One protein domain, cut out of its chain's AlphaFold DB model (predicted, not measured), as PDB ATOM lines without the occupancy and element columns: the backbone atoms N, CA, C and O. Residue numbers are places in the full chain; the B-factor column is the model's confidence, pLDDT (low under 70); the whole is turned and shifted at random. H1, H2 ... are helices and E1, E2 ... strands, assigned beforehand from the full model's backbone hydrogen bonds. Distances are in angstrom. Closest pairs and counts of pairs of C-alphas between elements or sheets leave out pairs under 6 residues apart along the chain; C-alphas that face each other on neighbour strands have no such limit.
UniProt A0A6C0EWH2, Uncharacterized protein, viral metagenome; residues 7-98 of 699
ATOM      1  N   LYS A   7     249.064 252.247 202.125       76.88
ATOM      2  CA  LYS A   7     248.667 253.115 201.001       76.88
ATOM      3  C   LYS A   7     248.284 254.504 201.524       76.88
ATOM      4  O   LYS A   7     247.791 254.647 202.643       76.88
ATOM      5  N   TYR A   8     248.524 255.519 200.704       77.56
ATOM      6  CA  TYR A   8     248.069 256.889 200.912       77.56
ATOM      7  C   TYR A   8     246.707 257.066 200.254       77.56
ATOM      8  O   TYR A   8     246.520 256.645 199.114       77.56
ATOM      9  N   TYR A   9     245.772 257.696 200.955       80.38
ATOM     10  CA  TYR A   9     244.417 257.935 200.474       80.38
ATOM     11  C   TYR A   9     244.000 259.378 200.749       80.38
ATOM     12  O   TYR A   9     244.053 259.857 201.880       80.38
ATOM     13  N   CYS A  10     243.585 260.080 199.703       82.88
ATOM     14  CA  CYS A  10     242.955 261.384 199.804       82.88
ATOM     15  C   CYS A  10     241.444 261.174 199.866       82.88
ATOM     16  O   CYS A  10     240.815 260.916 198.842       82.88
ATOM     17  N   ARG A  11     240.849 261.338 201.047       81.62
ATOM     18  CA  ARG A  11     239.397 261.206 201.252       81.62
ATOM     19  C   ARG A  11     238.596 262.360 200.653       81.62
ATOM     20  O   ARG A  11     237.400 262.241 200.442       81.62
ATOM     21  N   ILE A  12     239.252 263.483 200.361       84.31
ATOM     22  CA  ILE A  12     238.625 264.623 199.677       84.31
ATOM     23  C   ILE A  12     238.365 264.286 198.199       84.31
ATOM     24  O   ILE A  12     237.351 264.674 197.615       84.31
ATOM     25  N   CYS A  13     239.292 263.561 197.573       78.06
ATOM     26  CA  CYS A  13     239.285 263.310 196.133       78.06
ATOM     27  C   CYS A  13     239.076 261.846 195.745       78.06
ATOM     28  O   CYS A  13     239.027 261.564 194.550       78.06
ATOM     29  N   ASP A  14     238.973 260.952 196.726       75.69
ATOM     30  CA  ASP A  14     238.956 259.497 196.571       75.69
ATOM     31  C   ASP A  14     240.164 258.942 195.804       75.69
ATOM     32  O   ASP A  14     240.087 257.933 195.104       75.69
ATOM     33  N   TYR A  15     241.308 259.619 195.927       68.88
ATOM     34  CA  TYR A  15     242.542 259.249 195.244       68.88
ATOM     35  C   TYR A  15     243.412 258.367 196.140       68.88
ATOM     36  O   TYR A  15     243.737 258.757 197.261       68.88
ATOM     37  N   THR A  16     243.845 257.211 195.638       75.69
ATOM     38  CA  THR A  16     244.702 256.278 196.381       75.69
ATOM     39  C   THR A  16     246.040 256.101 195.678       75.69
ATOM     40  O   THR A  16     246.093 255.923 194.464       75.69
ATOM     41  N   SER A  17     247.130 256.074 196.440       72.88
ATOM     42  CA  SER A  17     248.476 255.826 195.936       72.88
ATOM     43  C   SER A  17     249.269 254.886 196.846       72.88
ATOM     44  O   SER A  17     249.211 254.978 198.069       72.88
ATOM     45  N   GLY A  18     250.078 254.008 196.251       69.44
ATOM     46  CA  GLY A  18     251.080 253.220 196.980       69.44
ATOM     47  C   GLY A  18     252.345 254.005 197.357       69.44
ATOM     48  O   GLY A  18     253.157 253.512 198.133       69.44
ATOM     49  N   GLN A  19     252.528 255.218 196.824       73.19
ATOM     50  CA  GLN A  19     253.712 256.058 197.030       73.19
ATOM     51  C   GLN A  19     253.343 257.453 197.539       73.19
ATOM     52  O   GLN A  19     252.394 258.075 197.053       73.19
ATOM     53  N   LYS A  20     254.139 257.963 198.488       77.38
ATOM     54  CA  LYS A  20     253.943 259.291 199.088       77.38
ATOM     55  C   LYS A  20     254.066 260.416 198.051       77.38
ATOM     56  O   LYS A  20     253.251 261.322 197.989       77.38
ATOM     57  N   THR A  21     255.042 260.294 197.161       71.62
ATOM     58  CA  THR A  21     255.315 261.260 196.090       71.62
ATOM     59  C   THR A  21     254.107 261.508 195.185       71.62
ATOM     60  O   THR A  21     253.864 262.641 194.784       71.62
ATOM     61  N   HIS A  22     253.301 260.483 194.892       72.50
ATOM     62  CA  HIS A  22     252.111 260.646 194.053       72.50
ATOM     63  C   HIS A  22     250.926 261.265 194.807       72.50
ATOM     64  O   HIS A  22     250.147 261.988 194.192       72.50
ATOM     65  N   ILE A  23     250.778 261.017 196.121       81.25
ATOM     66  CA  ILE A  23     249.751 261.721 196.912       81.25
ATOM     67  C   ILE A  23     250.116 263.203 197.051       81.25
ATOM     68  O   ILE A  23     249.243 264.059 196.949       81.25
ATOM     69  N   ASP A  24     251.407 263.512 197.179       78.62
ATOM     70  CA  ASP A  24     251.901 264.888 197.230       78.62
ATOM     71  C   ASP A  24     251.712 265.601 195.877       78.62
ATOM     72  O   ASP A  24     251.244 266.737 195.849       78.62
ATOM     73  N   TYR A  25     251.959 264.918 194.752       73.88
ATOM     74  CA  TYR A  25     251.651 265.451 193.417       73.88
ATOM     75  C   TYR A  25     250.146 265.683 193.222       73.88
ATOM     76  O   TYR A  25     249.734 266.734 192.736       73.88
ATOM     77  N   HIS A  26     249.306 264.734 193.653       81.94
ATOM     78  CA  HIS A  26     247.851 264.866 193.599       81.94
ATOM     79  C   HIS A  26     247.350 266.108 194.355       81.94
ATOM     80  O   HIS A  26     246.483 266.822 193.843       81.94
ATOM     81  N   ARG A  27     247.926 266.403 195.529       84.81
ATOM     82  CA  ARG A  27     247.589 267.599 196.322       84.81
ATOM     83  C   ARG A  27     247.877 268.911 195.590       84.81
ATOM     84  O   ARG A  27     247.211 269.905 195.857       84.81
ATOM     85  N   GLY A  28     248.828 268.905 194.657       79.50
ATOM     86  CA  GLY A  28     249.159 270.054 193.812       79.50
ATOM     87  C   GLY A  28     248.238 270.257 192.606       79.50
ATOM     88  O   GLY A  28     248.437 271.213 191.867       79.50
ATOM     89  N   THR A  29     247.256 269.379 192.366       77.62
ATOM     90  CA  THR A  29     246.361 269.500 191.201       77.62
ATOM     91  C   THR A  29     245.245 270.523 191.426       77.62
ATOM     92  O   THR A  29     244.655 270.578 192.507       77.62
ATOM     93  N   ASP A  30     244.865 271.261 190.377       78.12
ATOM     94  CA  ASP A  30     243.772 272.251 190.432       78.12
ATOM     95  C   ASP A  30     242.445 271.634 190.902       78.12
ATOM     96  O   ASP A  30     241.685 272.230 191.665       78.12
ATOM     97  N   ARG A  31     242.196 270.378 190.513       70.62
ATOM     98  CA  ARG A  31     241.023 269.606 190.943       70.62
ATOM     99  C   ARG A  31     241.009 269.361 192.452       70.62
ATOM    100  O   ARG A  31     239.947 269.430 193.071       70.62
ATOM    101  N   HIS A  32     242.162 269.043 193.037       84.38
ATOM    102  CA  HIS A  32     242.286 268.857 194.479       84.38
ATOM    103  C   HIS A  32     242.074 270.186 195.211       84.38
ATOM    104  O   HIS A  32     241.273 270.249 196.142       84.38
ATOM    105  N   ALA A  33     242.700 271.263 194.727       83.81
ATOM    106  CA  ALA A  33     242.531 272.602 195.281       83.81
ATOM    107  C   ALA A  33     241.054 273.045 195.296       83.81
ATOM    108  O   ALA A  33     240.559 273.493 196.332       83.81
ATOM    109  N   ALA A  34     240.319 272.832 194.197       79.19
ATOM    110  CA  ALA A  34     238.895 273.160 194.105       79.19
ATOM    111  C   ALA A  34     238.045 272.407 195.148       79.19
ATOM    112  O   ALA A  34     237.221 273.012 195.839       79.19
ATOM    113  N   LYS A  35     238.281 271.100 195.326       77.00
ATOM    114  CA  LYS A  35     237.565 270.303 196.335       77.00
ATOM    115  C   LYS A  35     237.936 270.678 197.773       77.00
ATOM    116  O   LYS A  35     237.078 270.630 198.654       77.00
ATOM    117  N   CYS A  36     239.181 271.079 198.023       85.75
ATOM    118  CA  CYS A  36     239.601 271.592 199.328       85.75
ATOM    119  C   CYS A  36     238.862 272.886 199.689       85.75
ATOM    120  O   CYS A  36     238.410 273.026 200.826       85.75
ATOM    121  N   VAL A  37     238.669 273.793 198.725       87.19
ATOM    122  CA  VAL A  37     237.875 275.020 198.917       87.19
ATOM    123  C   VAL A  37     236.407 274.693 199.214       87.19
ATOM    124  O   VAL A  37     235.834 275.247 200.153       87.19
ATOM    125  N   GLU A  38     235.804 273.756 198.475       83.44
ATOM    126  CA  GLU A  38     234.423 273.314 198.718       83.44
ATOM    127  C   GLU A  38     234.252 272.733 200.130       83.44
ATOM    128  O   GLU A  38     233.329 273.109 200.862       83.44
ATOM    129  N   LEU A  39     235.162 271.843 200.539       85.88
ATOM    130  CA  LEU A  39     235.132 271.233 201.864       85.88
ATOM    131  C   LEU A  39     235.348 272.275 202.970       85.88
ATOM    132  O   LEU A  39     234.643 272.232 203.979       85.88
ATOM    133  N   ALA A  40     236.258 273.235 202.770       85.62
ATOM    134  CA  ALA A  40     236.493 274.332 203.707       85.62
ATOM    135  C   ALA A  40     235.218 275.155 203.951       85.62
ATOM    136  O   ALA A  40     234.862 275.433 205.099       85.62
ATOM    137  N   GLU A  41     234.495 275.506 202.884       85.56
ATOM    138  CA  GLU A  41     233.232 276.243 202.977       85.56
ATOM    139  C   GLU A  41     232.110 275.402 203.605       85.56
ATOM    140  O   GLU A  41     231.288 275.935 204.356       85.56
ATOM    141  N   ARG A  42     232.092 274.083 203.376       84.12
ATOM    142  CA  ARG A  42     231.129 273.175 204.019       84.12
ATOM    143  C   ARG A  42     231.370 273.068 205.522       84.12
ATOM    144  O   ARG A  42     230.441 273.275 206.296       84.12
ATOM    145  N   ILE A  43     232.616 272.835 205.936       87.50
ATOM    146  CA  ILE A  43     233.032 272.795 207.349       87.50
ATOM    147  C   ILE A  43     232.770 274.144 208.037       87.50
ATOM    148  O   ILE A  43     232.425 274.201 209.215       87.50
ATOM    149  N   LYS A  44     232.900 275.255 207.305       86.94
ATOM    150  CA  LYS A  44     232.598 276.593 207.822       86.94
ATOM    151  C   LYS A  44     231.114 276.811 208.115       86.94
ATOM    152  O   LYS A  44     230.804 277.524 209.068       86.94
ATOM    153  N   LYS A  45     230.223 276.227 207.312       85.38
ATOM    154  CA  LYS A  45     228.762 276.359 207.445       85.38
ATOM    155  C   LYS A  45     228.148 275.315 208.384       85.38
ATOM    156  O   LYS A  45     227.121 275.597 208.991       85.38
ATOM    157  N   ASP A  46     228.778 274.150 208.526       86.81
ATOM    158  CA  ASP A  46     228.281 273.020 209.316       86.81
ATOM    159  C   ASP A  46     229.195 272.722 210.519       86.81
ATOM    160  O   ASP A  46     230.235 272.067 210.405       86.81
ATOM    161  N   ARG A  47     228.779 273.198 211.701       85.69
ATOM    162  CA  ARG A  47     229.496 272.968 212.967       85.69
ATOM    163  C   ARG A  47     229.537 271.493 213.366       85.69
ATOM    164  O   ARG A  47     230.529 271.065 213.948       85.69
ATOM    165  N   THR A  48     228.504 270.716 213.055       84.12
ATOM    166  CA  THR A  48     228.455 269.284 213.388       84.12
ATOM    167  C   THR A  48     229.509 268.524 212.592       84.12
ATOM    168  O   THR A  48     230.239 267.700 213.140       84.12
ATOM    169  N   LEU A  49     229.645 268.853 211.304       80.56
ATOM    170  CA  LEU A  49     230.670 268.279 210.438       80.56
ATOM    171  C   LEU A  49     232.091 268.675 210.867       80.56
ATOM    172  O   LEU A  49     232.993 267.842 210.807       80.56
ATOM    173  N   TYR A  50     232.289 269.920 211.310       89.44
ATOM    174  CA  TYR A  50     233.567 270.372 211.867       89.44
ATOM    175  C   TYR A  50     233.993 269.508 213.063       89.44
ATOM    176  O   TYR A  50     235.054 268.889 213.010       89.44
ATOM    177  N   TYR A  51     233.146 269.394 214.093       86.50
ATOM    178  CA  TYR A  51     233.481 268.615 215.291       86.50
ATOM    179  C   TYR A  51     233.660 267.129 214.986       86.50
ATOM    180  O   TYR A  51     234.573 266.508 215.523       86.50
ATOM    181  N   LYS A  52     232.868 266.577 214.054       89.00
ATOM    182  CA  LYS A  52     233.070 265.209 213.563       89.00
ATOM    183  C   LYS A  52     234.506 265.002 213.076       89.00
ATOM    184  O   LYS A  52     235.137 264.034 213.485       89.00
ATOM    185  N   TYR A  53     235.027 265.895 212.231       89.25
ATOM    186  CA  TYR A  53     236.386 265.753 211.702       89.25
ATOM    187  C   TYR A  53     237.475 266.035 212.733       89.25
ATOM    188  O   TYR A  53     238.501 265.364 212.693       89.25
ATOM    189  N   VAL A  54     237.265 266.970 213.663       86.88
ATOM    190  CA  VAL A  54     238.203 267.199 214.775       86.88
ATOM    191  C   VAL A  54     238.373 265.922 215.601       86.88
ATOM    192  O   VAL A  54     239.501 265.491 215.834       86.88
ATOM    193  N   THR A  55     237.264 265.270 215.965       86.00
ATOM    194  CA  THR A  55     237.282 264.005 216.713       86.00
ATOM    195  C   THR A  55     237.847 262.849 215.885       86.00
ATOM    196  O   THR A  55     238.673 262.088 216.374       86.00
ATOM    197  N   GLU A  56     237.426 262.704 214.626       84.12
ATOM    198  CA  GLU A  56     237.829 261.581 213.767       84.12
ATOM    199  C   GLU A  56     239.319 261.625 213.386       84.12
ATOM    200  O   GLU A  56     239.950 260.580 213.227       84.12
ATOM    201  N   LEU A  57     239.884 262.825 213.232       85.00
ATOM    202  CA  LEU A  57     241.270 263.031 212.799       85.00
ATOM    203  C   LEU A  57     242.236 263.291 213.959       85.00
ATOM    204  O   LEU A  57     243.410 263.583 213.698       85.00
ATOM    205  N   ASP A  58     241.748 263.203 215.199       87.06
ATOM    206  CA  ASP A  58     242.508 263.460 216.425       87.06
ATOM    207  C   ASP A  58     243.272 264.796 216.334       87.06
ATOM    208  O   ASP A  58     244.506 264.864 216.330       87.06
ATOM    209  N   ILE A  59     242.531 265.878 216.070       87.25
ATOM    210  CA  ILE A  59     243.087 267.234 215.976       87.25
ATOM    211  C   ILE A  59     242.999 267.880 217.354       87.25
ATOM    212  O   ILE A  59     241.910 268.077 217.883       87.25
ATOM    213  N   VAL A  60     244.159 268.219 217.920       86.75
ATOM    214  CA  VAL A  60     244.246 268.921 219.202       86.75
ATOM    215  C   VAL A  60     243.881 270.387 218.983       86.75
ATOM    216  O   VAL A  60     244.589 271.111 218.271       86.75
ATOM    217  N   GLU A  61     242.764 270.797 219.582       78.94
ATOM    218  CA  GLU A  61     242.370 272.198 219.724       78.94
ATOM    219  C   GLU A  61     243.228 272.809 220.840       78.94
ATOM    220  O   GLU A  61     242.907 272.699 222.018       78.94
ATOM    221  N   ASP A  62     244.384 273.350 220.457       80.19
ATOM    222  CA  ASP A  62     245.253 274.135 221.339       80.19
ATOM    223  C   ASP A  62     244.757 275.589 221.380       80.19
ATOM    224  O   ASP A  62     244.275 276.095 220.359       80.19
ATOM    225  N   ASP A  63     244.900 276.262 222.523       63.53
ATOM    226  CA  ASP A  63     244.389 277.622 222.764       63.53
ATOM    227  C   ASP A  63     245.002 278.658 221.795       63.53
ATOM    228  O   ASP A  63     244.395 279.693 221.514       63.53
ATOM    229  N   ASP A  64     246.169 278.346 221.220       71.56
ATOM    230  CA  ASP A  64     246.888 279.193 220.263       71.56
ATOM    231  C   ASP A  64     246.473 278.989 218.787       71.56
ATOM    232  O   ASP A  64     246.899 279.760 217.920       71.56
ATOM    233  N   LYS A  65     245.645 277.983 218.451       82.88
ATOM    234  CA  LYS A  65     245.225 277.721 217.058       82.88
ATOM    235  C   LYS A  65     243.924 278.433 216.701       82.88
ATOM    236  O   LYS A  65     242.867 278.223 217.293       82.88
ATOM    237  N   THR A  66     243.947 279.196 215.614       86.31
ATOM    238  CA  THR A  66     242.733 279.781 215.042       86.31
ATOM    239  C   THR A  66     241.855 278.719 214.369       86.31
ATOM    240  O   THR A  66     242.320 277.716 213.826       86.31
ATOM    241  N   VAL A  67     240.547 278.987 214.282       80.69
ATOM    242  CA  VAL A  67     239.585 278.126 213.559       80.69
ATOM    243  C   VAL A  67     239.982 277.916 212.086       80.69
ATOM    244  O   VAL A  67     239.653 276.892 211.485       80.69
ATOM    245  N   ILE A  68     240.682 278.877 211.476       83.44
ATOM    246  CA  ILE A  68     241.177 278.765 210.097       83.44
ATOM    247  C   ILE A  68     242.303 277.727 210.015       83.44
ATOM    248  O   ILE A  68     242.310 276.907 209.095       83.44
ATOM    249  N   GLU A  69     243.213 277.721 210.986       86.00
ATOM    250  CA  GLU A  69     244.318 276.760 211.063       86.00
ATOM    251  C   GLU A  69     243.813 275.343 211.335       86.00
ATOM    252  O   GLU A  69     244.237 274.411 210.653       86.00
ATOM    253  N   LEU A  70     242.824 275.186 212.218       87.00
ATOM    254  CA  LEU A  70     242.187 273.891 212.484       87.00
ATOM    255  C   LEU A  70     241.490 273.329 211.233       87.00
ATOM    256  O   LEU A  70     241.627 272.150 210.912       87.00
ATOM    257  N   ARG A  71     240.803 274.174 210.451       87.00
ATOM    258  CA  ARG A  71     240.198 273.762 209.169       87.00
ATOM    259  C   ARG A  71     241.235 273.344 208.135       87.00
ATOM    260  O   ARG A  71     241.008 272.383 207.401       87.00
ATOM    261  N   LYS A  72     242.360 274.056 208.071       89.00
ATOM    262  CA  LYS A  72     243.469 273.698 207.185       89.00
ATOM    263  C   LYS A  72     244.074 272.354 207.590       89.00
ATOM    264  O   LYS A  72     244.294 271.514 206.725       89.00
ATOM    265  N   GLU A  73     244.241 272.113 208.887       89.50
ATOM    266  CA  GLU A  73     244.731 270.838 209.416       89.50
ATOM    267  C   GLU A  73     243.776 269.671 209.108       89.50
ATOM    268  O   GLU A  73     244.234 268.605 208.695       89.50
ATOM    269  N   ILE A  74     242.454 269.880 209.207       88.50
ATOM    270  CA  ILE A  74     241.443 268.902 208.762       88.50
ATOM    271  C   ILE A  74     241.653 268.550 207.285       88.50
ATOM    272  O   ILE A  74     241.724 267.374 206.926       88.50
ATOM    273  N   ILE A  75     241.765 269.564 206.425       90.12
ATOM    274  CA  ILE A  75     241.938 269.376 204.980       90.12
ATOM    275  C   ILE A  75     243.239 268.631 204.685       90.12
ATOM    276  O   ILE A  75     243.228 267.667 203.918       90.12
ATOM    277  N   ASP A  76     244.342 269.017 205.321       86.81
ATOM    278  CA  ASP A  76     245.640 268.381 205.116       86.81
ATOM    279  C   ASP A  76     245.625 266.912 205.562       86.81
ATOM    280  O   ASP A  76     246.043 266.036 204.799       86.81
ATOM    281  N   LYS A  77     245.054 266.604 206.736       87.62
ATOM    282  CA  LYS A  77     244.936 265.221 207.226       87.62
ATOM    283  C   LYS A  77     244.024 264.365 206.339       87.62
ATOM    284  O   LYS A  77     244.377 263.226 206.035       87.62
ATOM    285  N   LEU A  78     242.898 264.902 205.860       85.50
ATOM    286  CA  LEU A  78     242.007 264.203 204.919       85.50
ATOM    287  C   LEU A  78     242.635 264.008 203.532       85.50
ATOM    288  O   LEU A  78     242.248 263.095 202.799       85.50
ATOM    289  N   SER A  79     243.597 264.850 203.165       84.50
ATOM    290  CA  SER A  79     244.281 264.797 201.872       84.50
ATOM    291  C   SER A  79     245.378 263.740 201.799       84.50
ATOM    292  O   SER A  79     245.784 263.362 200.701       84.50
ATOM    293  N   SER A  80     245.846 263.248 202.944       80.81
ATOM    294  CA  SER A  80     246.931 262.269 203.023       80.81
ATOM    295  C   SER A  80     246.712 261.279 204.166       80.81
ATOM    296  O   SER A  80     247.560 261.132 205.048       80.81
ATOM    297  N   ILE A  81     245.573 260.587 204.152       78.62
ATOM    298  CA  ILE A  81     245.276 259.545 205.134       78.62
ATOM    299  C   ILE A  81     246.200 258.357 204.886       78.62
ATOM    300  O   ILE A  81     246.300 257.833 203.773       78.62
ATOM    301  N   TYR A  82     246.861 257.916 205.948       74.62
ATOM    302  CA  TYR A  82     247.702 256.732 205.936       74.62
ATOM    303  C   TYR A  82     246.904 255.547 206.470       74.62
ATOM    304  O   TYR A  82     246.561 255.514 207.652       74.62
ATOM    305  N   THR A  83     246.566 254.587 205.610       63.41
ATOM    306  CA  THR A  83     245.653 253.503 205.996       63.41
ATOM    307  C   THR A  83     246.099 252.131 205.489       63.41
ATOM    308  O   THR A  83     246.907 252.016 204.560       63.41
ATOM    309  N   SER A  84     245.622 251.073 206.152       62.03
ATOM    310  CA  SER A  84     245.809 249.685 205.718       62.03
ATOM    311  C   SER A  84     244.832 249.338 204.593       62.03
ATOM    312  O   SER A  84     243.758 249.924 204.489       62.03
ATOM    313  N   GLU A  85     245.185 248.351 203.769       56.06
ATOM    314  CA  GLU A  85     244.356 247.879 202.650       56.06
ATOM    315  C   GLU A  85     242.943 247.453 203.094       56.06
ATOM    316  O   GLU A  85     241.968 247.834 202.458       56.06
ATOM    317  N   SER A  86     242.818 246.815 204.264       52.53
ATOM    318  CA  SER A  86     241.531 246.426 204.861       52.53
ATOM    319  C   SER A  86     240.623 247.603 205.242       52.53
ATOM    320  O   SER A  86     239.418 247.543 205.036       52.53
ATOM    321  N   LYS A  87     241.185 248.700 205.769       55.34
ATOM    322  CA  LYS A  87     240.421 249.916 206.095       55.34
ATOM    323  C   LYS A  87     240.059 250.706 204.839       55.34
ATOM    324  O   LYS A  87     239.047 251.395 204.812       55.34
ATOM    325  N   LEU A  88     240.891 250.622 203.799       54.91
ATOM    326  CA  LEU A  88     240.590 251.198 202.491       54.91
ATOM    327  C   LEU A  88     239.397 250.483 201.839       54.91
ATOM    328  O   LEU A  88     238.533 251.144 201.273       54.91
ATOM    329  N   GLU A  89     239.332 249.154 201.960       52.81
ATOM    330  CA  GLU A  89     238.177 248.358 201.537       52.81
ATOM    331  C   GLU A  89     236.917 248.715 202.331       52.81
ATOM    332  O   GLU A  89     235.861 248.827 201.725       52.81
ATOM    333  N   GLU A  90     237.020 248.981 203.636       52.06
ATOM    334  CA  GLU A  90     235.910 249.474 204.469       52.06
ATOM    335  C   GLU A  90     235.396 250.846 203.996       52.06
ATOM    336  O   GLU A  90     234.204 250.991 203.742       52.06
ATOM    337  N   TYR A  91     236.284 251.823 203.761       48.09
ATOM    338  CA  TYR A  91     235.897 253.137 203.216       48.09
ATOM    339  C   TYR A  91     235.294 253.040 201.807       48.09
ATOM    340  O   TYR A  91     234.362 253.769 201.469       48.09
ATOM    341  N   GLN A  92     235.797 252.122 200.978       47.88
ATOM    342  CA  GLN A  92     235.242 251.849 199.651       47.88
ATOM    343  C   GLN A  92     233.910 251.090 199.720       47.88
ATOM    344  O   GLN A  92     233.064 251.291 198.851       47.88
ATOM    345  N   GLN A  93     233.698 250.247 200.734       43.91
ATOM    346  CA  GLN A  93     232.443 249.534 200.982       43.91
ATOM    347  C   GLN A  93     231.360 250.458 201.548       43.91
ATOM    348  O   GLN A  93     230.217 250.352 201.114       43.91
ATOM    349  N   GLU A  94     231.710 251.404 202.424       39.16
ATOM    350  CA  GLU A  94     230.785 252.419 202.956       39.16
ATOM    351  C   GLU A  94     230.247 253.332 201.836       39.16
ATOM    352  O   GLU A  94     229.075 253.697 201.836       39.16
ATOM    353  N   TYR A  95     231.064 253.610 200.809       38.09
ATOM    354  CA  TYR A  95     230.649 254.334 199.598       38.09
ATOM    355  C   TYR A  95     229.952 253.450 198.541       38.09
ATOM    356  O   TYR A  95     229.206 253.959 197.708       38.09
ATOM    357  N   GLN A  96     230.178 252.129 198.549       37.91
ATOM    358  CA  GLN A  96     229.502 251.167 197.659       37.91
ATOM    359  C   GLN A  96     228.171 250.638 198.220       37.91
ATOM    360  O   GLN A  96     227.449 249.947 197.501       37.91
ATOM    361  N   GLN A  97     227.831 250.954 199.475       32.31
ATOM    362  CA  GLN A  97     226.574 250.554 200.116       32.31
ATOM    363  C   GLN A  97     225.356 251.418 199.752       32.31
ATOM    364  O   GLN A  97     224.243 251.064 200.143       32.31
ATOM    365  N   GLU A  98     225.493 252.448 198.909       34.22
ATOM    366  CA  GLU A  98     224.357 252.889 198.089       34.22
ATOM    367  C   GLU A  98     224.153 251.879 196.953       34.22
ATOM    368  O   GLU A  98     224.607 252.038 195.819       34.22
TER     369      GLU A  98
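What this domain is: This is residues 7 to 98 of the 699 residues of an uncharacterized protein of viral metagenome (UniProt A0A6C0EWH2). A loosely formed group of three steeply tilted helices, H2, H3 and H4, makes one end of the domain, and H4 reaches from it to a very small sheet of three short strands, E1, E2 and E3. H1 covers part of the sheet over E2 and E1, and H5 leads away from the sheet beyond E3, with residues 93 to 98 sticking out. The printed part has 92 residues with five named helices and three named strands, in the order E1 E2 H1 H2 H3 H4 E3 H5; the sheet runs E2 E1 E3, antiparallel throughout, and the class is mostly helix. It is compact, with a radius of gyration of the C-alphas of 13.6 A and spans of 36 by 29 by 23 A.

Where its parts are: E1, residues 7 to 10, begins at C-alpha 7 at (248.667, 253.115, 201.001). E2 is residues 15 to 17 and H1 is residues 20 to 27, 10.8 A long. H2, residues 30 to 45, is the longest helix at 23.1 A and begins at C-alpha 30 at (243.772, 272.251, 190.432). H3, residues 47 to 56, measures 14.1 A, and H4, residues 67 to 79, measures 18.3 A. E3 is residues 81 to 83. H5, residues 85 to 96, measures 16.0 A and ends at C-alpha 96 at (229.502, 251.167, 197.659).

How they stand to each other: E1 and E2 form a hairpin, with N 8 and O 17 2.8 A apart, within hydrogen-bond range. On the other side of E1, E3 is antiparallel to it, with N 81 and O 9 2.8 A apart, within range. H1 is on the sheet at a height of 8.5 A, along the strands, over E2 and only just over E1, where 3 of its C-alphas fall; the closest C-alphas of H1 and E2 are Ile 23 and Ser 17, 6.1 A apart. H4 only grazes the sheet, with residues 75 to 79; H5 only grazes it too, with residues 85 to 88. H2, with residues 36 to 43 alone, touches H4 at a steep tilt of 46 degrees, opposite ways; their closest C-alphas are Cys 36 and Ile 75, 6.5 A apart. H3 and H4 only just touch, with 3 pairs of C-alphas within 8 A, the closest being Tyr 53 and Ile 74 at 6.6 A. H2 and H3 touch only at the corner, and only just, with 3 pairs within 8 A; the closest C-alphas are Ile 43 and Tyr 50, 5.2 A apart. H5 touches no helix. In H1, H2, H3, H4 and H5 every O i to N i+4 pair is within hydrogen-bond range.

The domain as a whole: The C-alphas farthest apart are those of Asp 64 and Glu 98, at 41.1 A. The printed part has no cut. The link from H3 to H4, 10 residues, is short, and the other links are tight. The mean pLDDT of the printed part is 76.0; residues 15, 18, 63 and 83 to 98 are under 70, and H5 has a mean of 48.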